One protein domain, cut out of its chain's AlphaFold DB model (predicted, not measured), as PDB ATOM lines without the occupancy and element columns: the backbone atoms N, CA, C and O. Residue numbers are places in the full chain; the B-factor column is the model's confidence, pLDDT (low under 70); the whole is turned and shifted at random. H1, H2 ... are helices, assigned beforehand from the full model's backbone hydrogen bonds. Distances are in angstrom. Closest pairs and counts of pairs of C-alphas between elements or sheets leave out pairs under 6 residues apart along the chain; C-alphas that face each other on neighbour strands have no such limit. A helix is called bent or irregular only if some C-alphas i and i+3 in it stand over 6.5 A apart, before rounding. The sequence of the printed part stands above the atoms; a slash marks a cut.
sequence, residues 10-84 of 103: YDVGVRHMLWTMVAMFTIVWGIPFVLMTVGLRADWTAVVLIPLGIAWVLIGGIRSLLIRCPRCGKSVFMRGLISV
ATOM      1  N   TYR A  10      28.441  16.840  52.766       79.38
ATOM      2  CA  TYR A  10      27.249  17.643  53.005       79.38
ATOM      3  C   TYR A  10      27.533  18.869  53.887       79.38
ATOM      4  O   TYR A  10      27.128  19.973  53.526       79.38
ATOM      5  N   ASP A  11      28.257  18.698  54.996       80.38
ATOM      6  CA  ASP A  11      28.583  19.777  55.939       80.38
ATOM      7  C   ASP A  11      29.466  20.851  55.288       80.38
ATOM      8  O   ASP A  11      29.169  22.043  55.343       80.38
ATOM      9  N   VAL A  12      30.472  20.420  54.518       82.25
ATOM     10  CA  VAL A  12      31.315  21.318  53.712       82.25
ATOM     11  C   VAL A  12      30.472  22.135  52.725       82.25
ATOM     12  O   VAL A  12      30.700  23.334  52.557       82.25
ATOM     13  N   GLY A  13      29.473  21.511  52.093       83.06
ATOM     14  CA  GLY A  13      28.536  22.197  51.205       83.06
ATOM     15  C   GLY A  13      27.664  23.230  51.915       83.06
ATOM     16  O   GLY A  13      27.490  24.332  51.396       83.06
ATOM     17  N   VAL A  14      27.151  22.902  53.103       85.12
ATOM     18  CA  VAL A  14      26.338  23.821  53.918       85.12
ATOM     19  C   VAL A  14      27.181  24.999  54.401       85.12
ATOM     20  O   VAL A  14      26.772  26.148  54.254       85.12
ATOM     21  N   ARG A  15      28.389  24.738  54.908       85.94
ATOM     22  CA  ARG A  15      29.323  25.775  55.351       85.94
ATOM     23  C   ARG A  15      29.730  26.706  54.214       85.94
ATOM     24  O   ARG A  15      29.801  27.910  54.438       85.94
ATOM     25  N   HIS A  16      29.967  26.184  53.007       85.38
ATOM     26  CA  HIS A  16      30.241  27.013  51.826       85.38
ATOM     27  C   HIS A  16      29.044  27.904  51.481       85.38
ATOM     28  O   HIS A  16      29.229  29.101  51.299       85.38
ATOM     29  N   MET A  17      27.824  27.356  51.480       85.44
ATOM     30  CA  MET A  17      26.600  28.133  51.247       85.44
ATOM     31  C   MET A  17      26.421  29.259  52.267       85.44
ATOM     32  O   MET A  17      26.224  30.411  51.877       85.44
ATOM     33  N   LEU A  18      26.573  28.958  53.559       87.50
ATOM     34  CA  LEU A  18      26.514  29.957  54.628       87.50
ATOM     35  C   LEU A  18      27.564  31.053  54.430       87.50
ATOM     36  O   LEU A  18      27.231  32.234  54.469       87.50
ATOM     37  N   TRP A  19      28.812  30.677  54.138       85.94
ATOM     38  CA  TRP A  19      29.875  31.641  53.856       85.94
ATOM     39  C   TRP A  19      29.566  32.511  52.639       85.94
ATOM     40  O   TRP A  19      29.807  33.715  52.672       85.94
ATOM     41  N   THR A  20      29.008  31.930  51.573       86.50
ATOM     42  CA  THR A  20      28.608  32.702  50.394       86.50
ATOM     43  C   THR A  20      27.465  33.663  50.716       86.50
ATOM     44  O   THR A  20      27.565  34.823  50.342       86.50
ATOM     45  N   MET A  21      26.439  33.253  51.472       86.38
ATOM     46  CA  MET A  21      25.338  34.143  51.870       86.38
ATOM     47  C   MET A  21      25.821  35.307  52.737       86.38
ATOM     48  O   MET A  21      25.451  36.450  52.477       86.38
ATOM     49  N   VAL A  22      26.684  35.036  53.722       89.94
ATOM     50  CA  VAL A  22      27.293  36.085  54.553       89.94
ATOM     51  C   VAL A  22      28.110  37.035  53.682       89.94
ATOM     52  O   VAL A  22      27.918  38.241  53.759       89.94
ATOM     53  N   ALA A  23      28.959  36.512  52.794       87.44
ATOM     54  CA  ALA A  23      29.756  37.339  51.895       87.44
ATOM     55  C   ALA A  23      28.891  38.181  50.939       87.44
ATOM     56  O   ALA A  23      29.189  39.354  50.748       87.44
ATOM     57  N   MET A  24      27.795  37.636  50.400       86.94
ATOM     58  CA  MET A  24      26.839  38.396  49.589       86.94
ATOM     59  C   MET A  24      26.257  39.565  50.383       86.94
ATOM     60  O   MET A  24      26.239  40.693  49.901       86.94
ATOM     61  N   PHE A  25      25.801  39.302  51.610       89.38
ATOM     62  CA  PHE A  25      25.216  40.326  52.465       89.38
ATOM     63  C   PHE A  25      26.240  41.413  52.805       89.38
ATOM     64  O   PHE A  25      25.952  42.602  52.690       89.38
ATOM     65  N   THR A  26      27.474  41.022  53.120       88.69
ATOM     66  CA  THR A  26      28.570  41.960  53.369       88.69
ATOM     67  C   THR A  26      28.898  42.799  52.132       88.69
ATOM     68  O   THR A  26      29.090  44.001  52.265       88.69
ATOM     69  N   ILE A  27      28.928  42.211  50.932       86.88
ATOM     70  CA  ILE A  27      29.244  42.939  49.691       86.88
ATOM     71  C   ILE A  27      28.119  43.903  49.307       86.88
ATOM     72  O   ILE A  27      28.395  45.030  48.913       86.88
ATOM     73  N   VAL A  28      26.861  43.475  49.420       85.38
ATOM     74  CA  VAL A  28      25.705  44.259  48.957       85.38
ATOM     75  C   VAL A  28      25.267  45.308  49.979       85.38
ATOM     76  O   VAL A  28      24.830  46.380  49.584       85.38
ATOM     77  N   TRP A  29      25.381  45.027  51.278       86.69
ATOM     78  CA  TRP A  29      24.917  45.934  52.336       86.69
ATOM     79  C   TRP A  29      26.064  46.520  53.148       86.69
ATOM     80  O   TRP A  29      26.108  47.728  53.364       86.69
ATOM     81  N   GLY A  30      27.016  45.687  53.570       87.31
ATOM     82  CA  GLY A  30      28.125  46.125  54.419       87.31
ATOM     83  C   GLY A  30      29.035  47.141  53.729       87.31
ATOM     84  O   GLY A  30      29.274  48.222  54.261       87.31
ATOM     85  N   ILE A  31      29.516  46.820  52.526       85.75
ATOM     86  CA  ILE A  31      30.470  47.665  51.798       85.75
ATOM     87  C   ILE A  31      29.853  49.022  51.409       85.75
ATOM     88  O   ILE A  31      30.484  50.038  51.708       85.75
ATOM     89  N   PRO A  32      28.637  49.104  50.828       82.31
ATOM     90  CA  PRO A  32      28.013  50.394  50.536       82.31
ATOM     91  C   PRO A  32      27.733  51.219  51.788       82.31
ATOM     92  O   PRO A  32      27.962  52.424  51.767       82.31
ATOM     93  N   PHE A  33      27.302  50.586  52.886       86.50
ATOM     94  CA  PHE A  33      27.069  51.278  54.153       86.50
ATOM     95  C   PHE A  33      28.355  51.928  54.679       86.50
ATOM     96  O   PHE A  33      28.368  53.121  54.974       86.50
ATOM     97  N   VAL A  34      29.465  51.184  54.712       86.00
ATOM     98  CA  VAL A  34      30.764  51.721  55.149       86.00
ATOM     99  C   VAL A  34      31.247  52.825  54.205       86.00
ATOM    100  O   VAL A  34      31.618  53.901  54.667       86.00
ATOM    101  N   LEU A  35      31.186  52.620  52.886       83.81
ATOM    102  CA  LEU A  35      31.592  53.634  51.902       83.81
ATOM    103  C   LEU A  35      30.778  54.929  52.031       83.81
ATOM    104  O   LEU A  35      31.338  56.018  51.902       83.81
ATOM    105  N   MET A  36      29.484  54.811  52.341       81.00
ATOM    106  CA  MET A  36      28.602  55.947  52.594       81.00
ATOM    107  C   MET A  36      29.010  56.708  53.862       81.00
ATOM    108  O   MET A  36      29.054  57.935  53.829       81.00
ATOM    109  N   THR A  37      29.387  56.018  54.949       85.19
ATOM    110  CA  THR A  37      29.867  56.682  56.183       85.19
ATOM    111  C   THR A  37      31.183  57.439  56.001       85.19
ATOM    112  O   THR A  37      31.421  58.422  56.695       85.19
ATOM    113  N   VAL A  38      32.026  57.016  55.053       84.25
ATOM    114  CA  VAL A  38      33.314  57.664  54.750       84.25
ATOM    115  C   VAL A  38      33.149  58.808  53.729       84.25
ATOM    116  O   VAL A  38      34.086  59.559  53.478       84.25
ATOM    117  N   GLY A  39      31.953  58.990  53.153       81.44
ATOM    118  CA  GLY A  39      31.673  60.067  52.199       81.44
ATOM    119  C   GLY A  39      32.308  59.865  50.819       81.44
ATOM    120  O   GLY A  39      32.529  60.838  50.096       81.44
ATOM    121  N   LEU A  40      32.619  58.619  50.430       74.69
ATOM    122  CA  LEU A  40      33.137  58.345  49.089       74.69
ATOM    123  C   LEU A  40      32.071  58.621  48.020       74.69
ATOM    124  O   LEU A  40      30.917  58.211  48.141       74.69
ATOM    125  N   ARG A  41      32.487  59.266  46.922       77.12
ATOM    126  CA  ARG A  41      31.648  59.461  45.729       77.12
ATOM    127  C   ARG A  41      31.175  58.114  45.172       77.12
ATOM    128  O   ARG A  41      31.972  57.187  45.028       77.12
ATOM    129  N   ALA A  42      29.899  58.056  44.786       70.88
ATOM    130  CA  ALA A  42      29.235  56.870  44.233       70.88
ATOM    131  C   ALA A  42      29.937  56.286  42.988       70.88
ATOM    132  O   ALA A  42      29.888  55.085  42.742       70.88
ATOM    133  N   ASP A  43      30.655  57.120  42.237       78.00
ATOM    134  CA  ASP A  43      31.396  56.707  41.042       78.00
ATOM    135  C   ASP A  43      32.488  55.668  41.381       78.00
ATOM    136  O   ASP A  43      32.680  54.689  40.664       78.00
ATOM    137  N   TRP A  44      33.167  55.841  42.520       77.00
ATOM    138  CA  TRP A  44      34.235  54.945  42.972       77.00
ATOM    139  C   TRP A  44      33.701  53.688  43.658       77.00
ATOM    140  O   TRP A  44      34.350  52.643  43.620       77.00
ATOM    141  N   THR A  45      32.507  53.753  44.256       77.69
ATOM    142  CA  THR A  45      31.902  52.586  44.910       77.69
ATOM    143  C   THR A  45      31.522  51.522  43.883       77.69
ATOM    144  O   THR A  45      31.798  50.343  44.102       77.69
ATOM    145  N   ALA A  46      30.989  51.921  42.723       81.12
ATOM    146  CA  ALA A  46      30.658  51.004  41.632       81.12
ATOM    147  C   ALA A  46      31.900  50.290  41.066       81.12
ATOM    148  O   ALA A  46      31.869  49.077  40.851       81.12
ATOM    149  N   VAL A  47      33.010  51.018  40.897       86.06
ATOM    150  CA  VAL A  47      34.284  50.465  40.401       86.06
ATOM    151  C   VAL A  47      34.837  49.381  41.328       86.06
ATOM    152  O   VAL A  47      35.477  48.452  40.850       86.06
ATOM    153  N   VAL A  48      34.566  49.452  42.633       83.69
ATOM    154  CA  VAL A  48      34.994  48.431  43.603       83.69
ATOM    155  C   VAL A  48      33.973  47.296  43.718       83.69
ATOM    156  O   VAL A  48      34.342  46.121  43.710       83.69
ATOM    157  N   LEU A  49      32.683  47.621  43.808       85.88
ATOM    158  CA  LEU A  49      31.618  46.645  44.052       85.88
ATOM    159  C   LEU A  49      31.408  45.685  42.883       85.88
ATOM    160  O   LEU A  49      31.204  44.495  43.111       85.88
ATOM    161  N   ILE A  50      31.473  46.174  41.642       87.25
ATOM    162  CA  ILE A  50      31.259  45.347  40.447       87.25
ATOM    163  C   ILE A  50      32.294  44.214  40.341       87.25
ATOM    164  O   ILE A  50      31.882  43.051  40.310       87.25
ATOM    165  N   PRO A  51      33.619  44.472  40.320       89.94
ATOM    166  CA  PRO A  51      34.602  43.396  40.226       89.94
ATOM    167  C   PRO A  51      34.580  42.491  41.458       89.94
ATOM    168  O   PRO A  51      34.752  41.282  41.317       89.94
ATOM    169  N   LEU A  52      34.308  43.036  42.650       88.88
ATOM    170  CA  LEU A  52      34.200  42.237  43.867       88.88
ATOM    171  C   LEU A  52      32.994  41.287  43.823       88.88
ATOM    172  O   LEU A  52      33.116  40.114  44.177       88.88
ATOM    173  N   GLY A  53      31.847  41.766  43.340       88.12
ATOM    174  CA  GLY A  53      30.649  40.959  43.127       88.12
ATOM    175  C   GLY A  53      30.875  39.862  42.088       88.12
ATOM    176  O   GLY A  53      30.554  38.702  42.344       88.12
ATOM    177  N   ILE A  54      31.499  40.191  40.951       89.25
ATOM    178  CA  ILE A  54      31.848  39.208  39.913       89.25
ATOM    179  C   ILE A  54      32.803  38.151  40.475       89.25
ATOM    180  O   ILE A  54      32.548  36.954  40.331       89.25
ATOM    181  N   ALA A  55      33.873  38.568  41.155       89.44
ATOM    182  CA  ALA A  55      34.823  37.655  41.780       89.44
ATOM    183  C   ALA A  55      34.128  36.730  42.787       89.44
ATOM    184  O   ALA A  55      34.363  35.521  42.779       89.44
ATOM    185  N   TRP A  56      33.218  37.264  43.607       87.25
ATOM    186  CA  TRP A  56      32.439  36.474  44.556       87.25
ATOM    187  C   TRP A  56      31.550  35.430  43.864       87.25
ATOM    188  O   TRP A  56      31.591  34.260  44.252       87.25
ATOM    189  N   VAL A  57      30.807  35.803  42.812       86.62
ATOM    190  CA  VAL A  57      29.961  34.861  42.052       86.62
ATOM    191  C   VAL A  57      30.811  33.769  41.407       86.62
ATOM    192  O   VAL A  57      30.480  32.587  41.517       86.62
ATOM    193  N   LEU A  58      31.923  34.139  40.767       87.06
ATOM    194  CA  LEU A  58      32.812  33.189  40.103       87.06
ATOM    195  C   LEU A  58      33.427  32.212  41.106       87.06
ATOM    196  O   LEU A  58      33.330  31.000  40.923       87.06
ATOM    197  N   ILE A  59      34.003  32.708  42.202       85.81
ATOM    198  CA  ILE A  59      34.627  31.861  43.225       85.81
ATOM    199  C   ILE A  59      33.574  30.977  43.903       85.81
ATOM    200  O   ILE A  59      33.796  29.777  44.076       85.81
ATOM    201  N   GLY A  60      32.419  31.543  44.264       83.19
ATOM    202  CA  GLY A  60      31.313  30.827  44.898       83.19
ATOM    203  C   GLY A  60      30.746  29.718  44.012       83.19
ATOM    204  O   GLY A  60      30.573  28.589  44.486       83.19
ATOM    205  N   GLY A  61      30.525  30.017  42.728       81.38
ATOM    206  CA  GLY A  61      30.030  29.083  41.716       81.38
ATOM    207  C   GLY A  61      31.044  27.999  41.341       81.38
ATOM    208  O   GLY A  61      30.700  26.823  41.252       81.38
ATOM    209  N   ILE A  62      32.323  28.345  41.191       82.12
ATOM    210  CA  ILE A  62      33.374  27.356  40.916       82.12
ATOM    211  C   ILE A  62      33.553  26.425  42.123       82.12
ATOM    212  O   ILE A  62      33.614  25.203  41.958       82.12
ATOM    213  N   ARG A  63      33.577  26.958  43.356       79.94
ATOM    214  CA  ARG A  63      33.673  26.121  44.564       79.94
ATOM    215  C   ARG A  63      32.479  25.192  44.740       79.94
ATOM    216  O   ARG A  63      32.679  24.047  45.141       79.94
ATOM    217  N   SER A  64      31.263  25.637  44.426       75.62
ATOM    218  CA  SER A  64      30.091  24.760  44.506       75.62
ATOM    219  C   SER A  64      30.199  23.600  43.503       75.62
ATOM    220  O   SER A  64      29.918  22.455  43.852       75.62
ATOM    221  N   LEU A  65      30.746  23.830  42.305       75.75
ATOM    222  CA  LEU A  65      31.045  22.770  41.328       75.75
ATOM    223  C   LEU A  65      32.199  21.833  41.748       75.75
ATOM    224  O   LEU A  65      32.255  20.675  41.316       75.75
ATOM    225  N   LEU A  66      33.122  22.308  42.587       79.00
ATOM    226  CA  LEU A  66      34.251  21.530  43.118       79.00
ATOM    227  C   LEU A  66      33.868  20.597  44.274       79.00
ATOM    228  O   LEU A  66      34.580  19.618  44.525       79.00
ATOM    229  N   ILE A  67      32.756  20.856  44.966       80.00
ATOM    230  CA  ILE A  67      32.234  19.958  46.002       80.00
ATOM    231  C   ILE A  67      31.552  18.781  45.303       80.00
ATOM    232  O   ILE A  67      30.392  18.835  44.883       80.00
ATOM    233  N   ARG A  68      32.330  17.714  45.130       83.06
ATOM    234  CA  ARG A  68      31.973  16.519  44.367       83.06
ATOM    235  C   ARG A  68      31.815  15.315  45.283       83.06
ATOM    236  O   ARG A  68      32.479  15.201  46.309       83.06
ATOM    237  N   CYS A  69      30.951  14.394  44.879       81.00
ATOM    238  CA  CYS A  69      30.818  13.098  45.524       81.00
ATOM    239  C   CYS A  69      32.121  12.286  45.355       81.00
ATOM    240  O   CYS A  69      32.547  12.106  44.211       81.00
ATOM    241  N   PRO A  70      32.722  11.739  46.430       79.38
ATOM    242  CA  PRO A  70      33.989  10.999  46.354       79.38
ATOM    243  C   PRO A  70      33.867   9.676  45.585       79.38
ATOM    244  O   PRO A  70      34.844   9.179  45.044       79.38
ATOM    245  N   ARG A  71      32.653   9.113  45.487       80.62
ATOM    246  CA  ARG A  71      32.395   7.851  44.774       80.62
ATOM    247  C   ARG A  71      32.244   8.006  43.262       80.62
ATOM    248  O   ARG A  71      32.639   7.111  42.530       80.62
ATOM    249  N   CYS A  72      31.612   9.082  42.789       81.31
ATOM    250  CA  CYS A  72      31.237   9.217  41.372       81.31
ATOM    251  C   CYS A  72      31.670  10.534  40.714       81.31
ATOM    252  O   CYS A  72      31.381  10.745  39.537       81.31
ATOM    253  N   GLY A  73      32.292  11.453  41.460       77.88
ATOM    254  CA  GLY A  73      32.800  12.728  40.946       77.88
ATOM    255  C   GLY A  73      31.733  13.767  40.581       77.88
ATOM    256  O   GLY A  73      32.082  14.876  40.184       77.88
ATOM    257  N   LYS A  74      30.436  13.460  40.724       81.12
ATOM    258  CA  LYS A  74      29.347  14.403  40.415       81.12
ATOM    259  C   LYS A  74      29.248  15.496  41.485       81.12
ATOM    260  O   LYS A  74      29.358  15.195  42.673       81.12
ATOM    261  N   SER A  75      29.023  16.746  41.079       79.56
ATOM    262  CA  SER A  75      28.840  17.879  41.996       79.56
ATOM    263  C   SER A  75      27.566  17.725  42.837       79.56
ATOM    264  O   SER A  75      26.520  17.286  42.354       79.56
ATOM    265  N   VAL A  76      27.652  18.080  44.120       80.06
ATOM    266  CA  VAL A  76      26.569  17.876  45.106       80.06
ATOM    267  C   VAL A  76      25.408  18.863  44.924       80.06
ATOM    268  O   VAL A  76      24.278  18.588  45.334       80.06
ATOM    269  N   PHE A  77      25.669  19.987  44.263       79.69
ATOM    270  CA  PHE A  77      24.687  21.033  43.974       79.69
ATOM    271  C   PHE A  77      23.915  20.797  42.670       79.69
ATOM    272  O   PHE A  77      22.913  21.458  42.414       79.69
ATOM    273  N   MET A  78      24.342  19.836  41.848       77.62
ATOM    274  CA  MET A  78      23.766  19.617  40.524       77.62
ATOM    275  C   MET A  78      22.750  18.473  40.559       77.62
ATOM    276  O   MET A  78      23.082  17.286  40.693       77.62
ATOM    277  N   ARG A  79      21.472  18.837  40.444       76.25
ATOM    278  CA  ARG A  79      20.342  17.907  40.389       76.25
ATOM    279  C   ARG A  79      19.860  17.804  38.945       76.25
ATOM    280  O   ARG A  79      19.002  18.554  38.499       76.25
ATOM    281  N   GLY A  80      20.454  16.870  38.205       74.81
ATOM    282  CA  GLY A  80      20.195  16.745  36.768       74.81
ATOM    283  C   GLY A  80      20.786  17.937  36.014       74.81
ATOM    284  O   GLY A  80      21.984  18.179  36.139       74.81
ATOM    285  N   LEU A  81      19.946  18.661  35.271       71.75
ATOM    286  CA  LEU A  81      20.296  19.901  34.561       71.75
ATOM    287  C   LEU A  81      20.200  21.161  35.442       71.75
ATOM    288  O   LEU A  81      20.651  22.222  35.028       71.75
ATOM    289  N   ILE A  82      19.635  21.058  36.651       72.69
ATOM    290  CA  ILE A  82      19.380  22.215  37.517       72.69
ATOM    291  C   ILE A  82      20.470  22.325  38.591       72.69
ATOM    292  O   ILE A  82      20.747  21.373  39.331       72.69
ATOM    293  N   SER A  83      21.066  23.512  38.693       71.81
ATOM    294  CA  SER A  83      21.932  23.923  39.801       71.81
ATOM    295  C   SER A  83      21.064  24.394  40.965       71.81
ATOM    296  O   SER A  83      20.392  25.417  40.860       71.81
ATOM    297  N   VAL A  84      21.070  23.655  42.075       78.19
ATOM    298  CA  VAL A  84      20.310  24.017  43.276       78.19
ATOM    299  C   VAL A  84      21.263  24.632  44.301       78.19
ATOM    300  O   VAL A  84      22.277  24.009  44.619       78.19
TER     301      VAL A  84
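AT A GLANCE: This is residues 10 to 84 of the 103 residues of an uncharacterized protein of Sphingomonas sp. Leaf29 (UniProt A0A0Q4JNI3). The printed part is a long helical hairpin: two helices, H1 and H2, lie side by side and run opposite ways, joined by a tight link at one end. At the other end the stretch after H2, residues 67 to 84, has no named element; it runs on past the end of H2 as far as Arg 71 and then folds back. The printed part has 75 residues, with two named helices in the order H1, H2 and no named strand, and its class is all helix. It is loose, with a radius of gyration of the C-alphas of 16.0 A, and its outline is a rod that spans 53 by 20 by 16 A.

HOW THE PARTS SIT: H1, residues 10 to 37, and H2, residues 42 to 66, form a helical hairpin. They touch, with 14 pairs of C-alphas within 8 A; the closest C-alphas are those of Thr 20 and Gly 60, 6.4 A apart. Their lines stand at a shallow tilt of 1 degree, opposite ways, and their centres are 11.1 A apart. Of the O i to N i+4 pairs, 22 of 24 in H1 and 19 of 21 in H2 are within hydrogen-bond range. After H2, residues 78 to 79 pair with residues 82 to 83, antiparallel, in a short pairing outside any named strand.

IN THESE COORDINATES: H1 begins at C-alpha 10, at (27.249, 17.643, 53.005), and is 39.3 A long. It has a kink of 29 degrees near residue 26 and is irregular, but only just: C-alphas 28 and 31 are 6.51 A apart. H2 is 35.7 A long and ends at C-alpha 66, at (34.251, 21.530, 43.118).

THE WHOLE: The two C-alphas farthest apart are those of Gly 39 and Arg 71, at 52.7 A. The printed part has no cut. The mean pLDDT of the printed part is 82.6, and no printed residue is under 70.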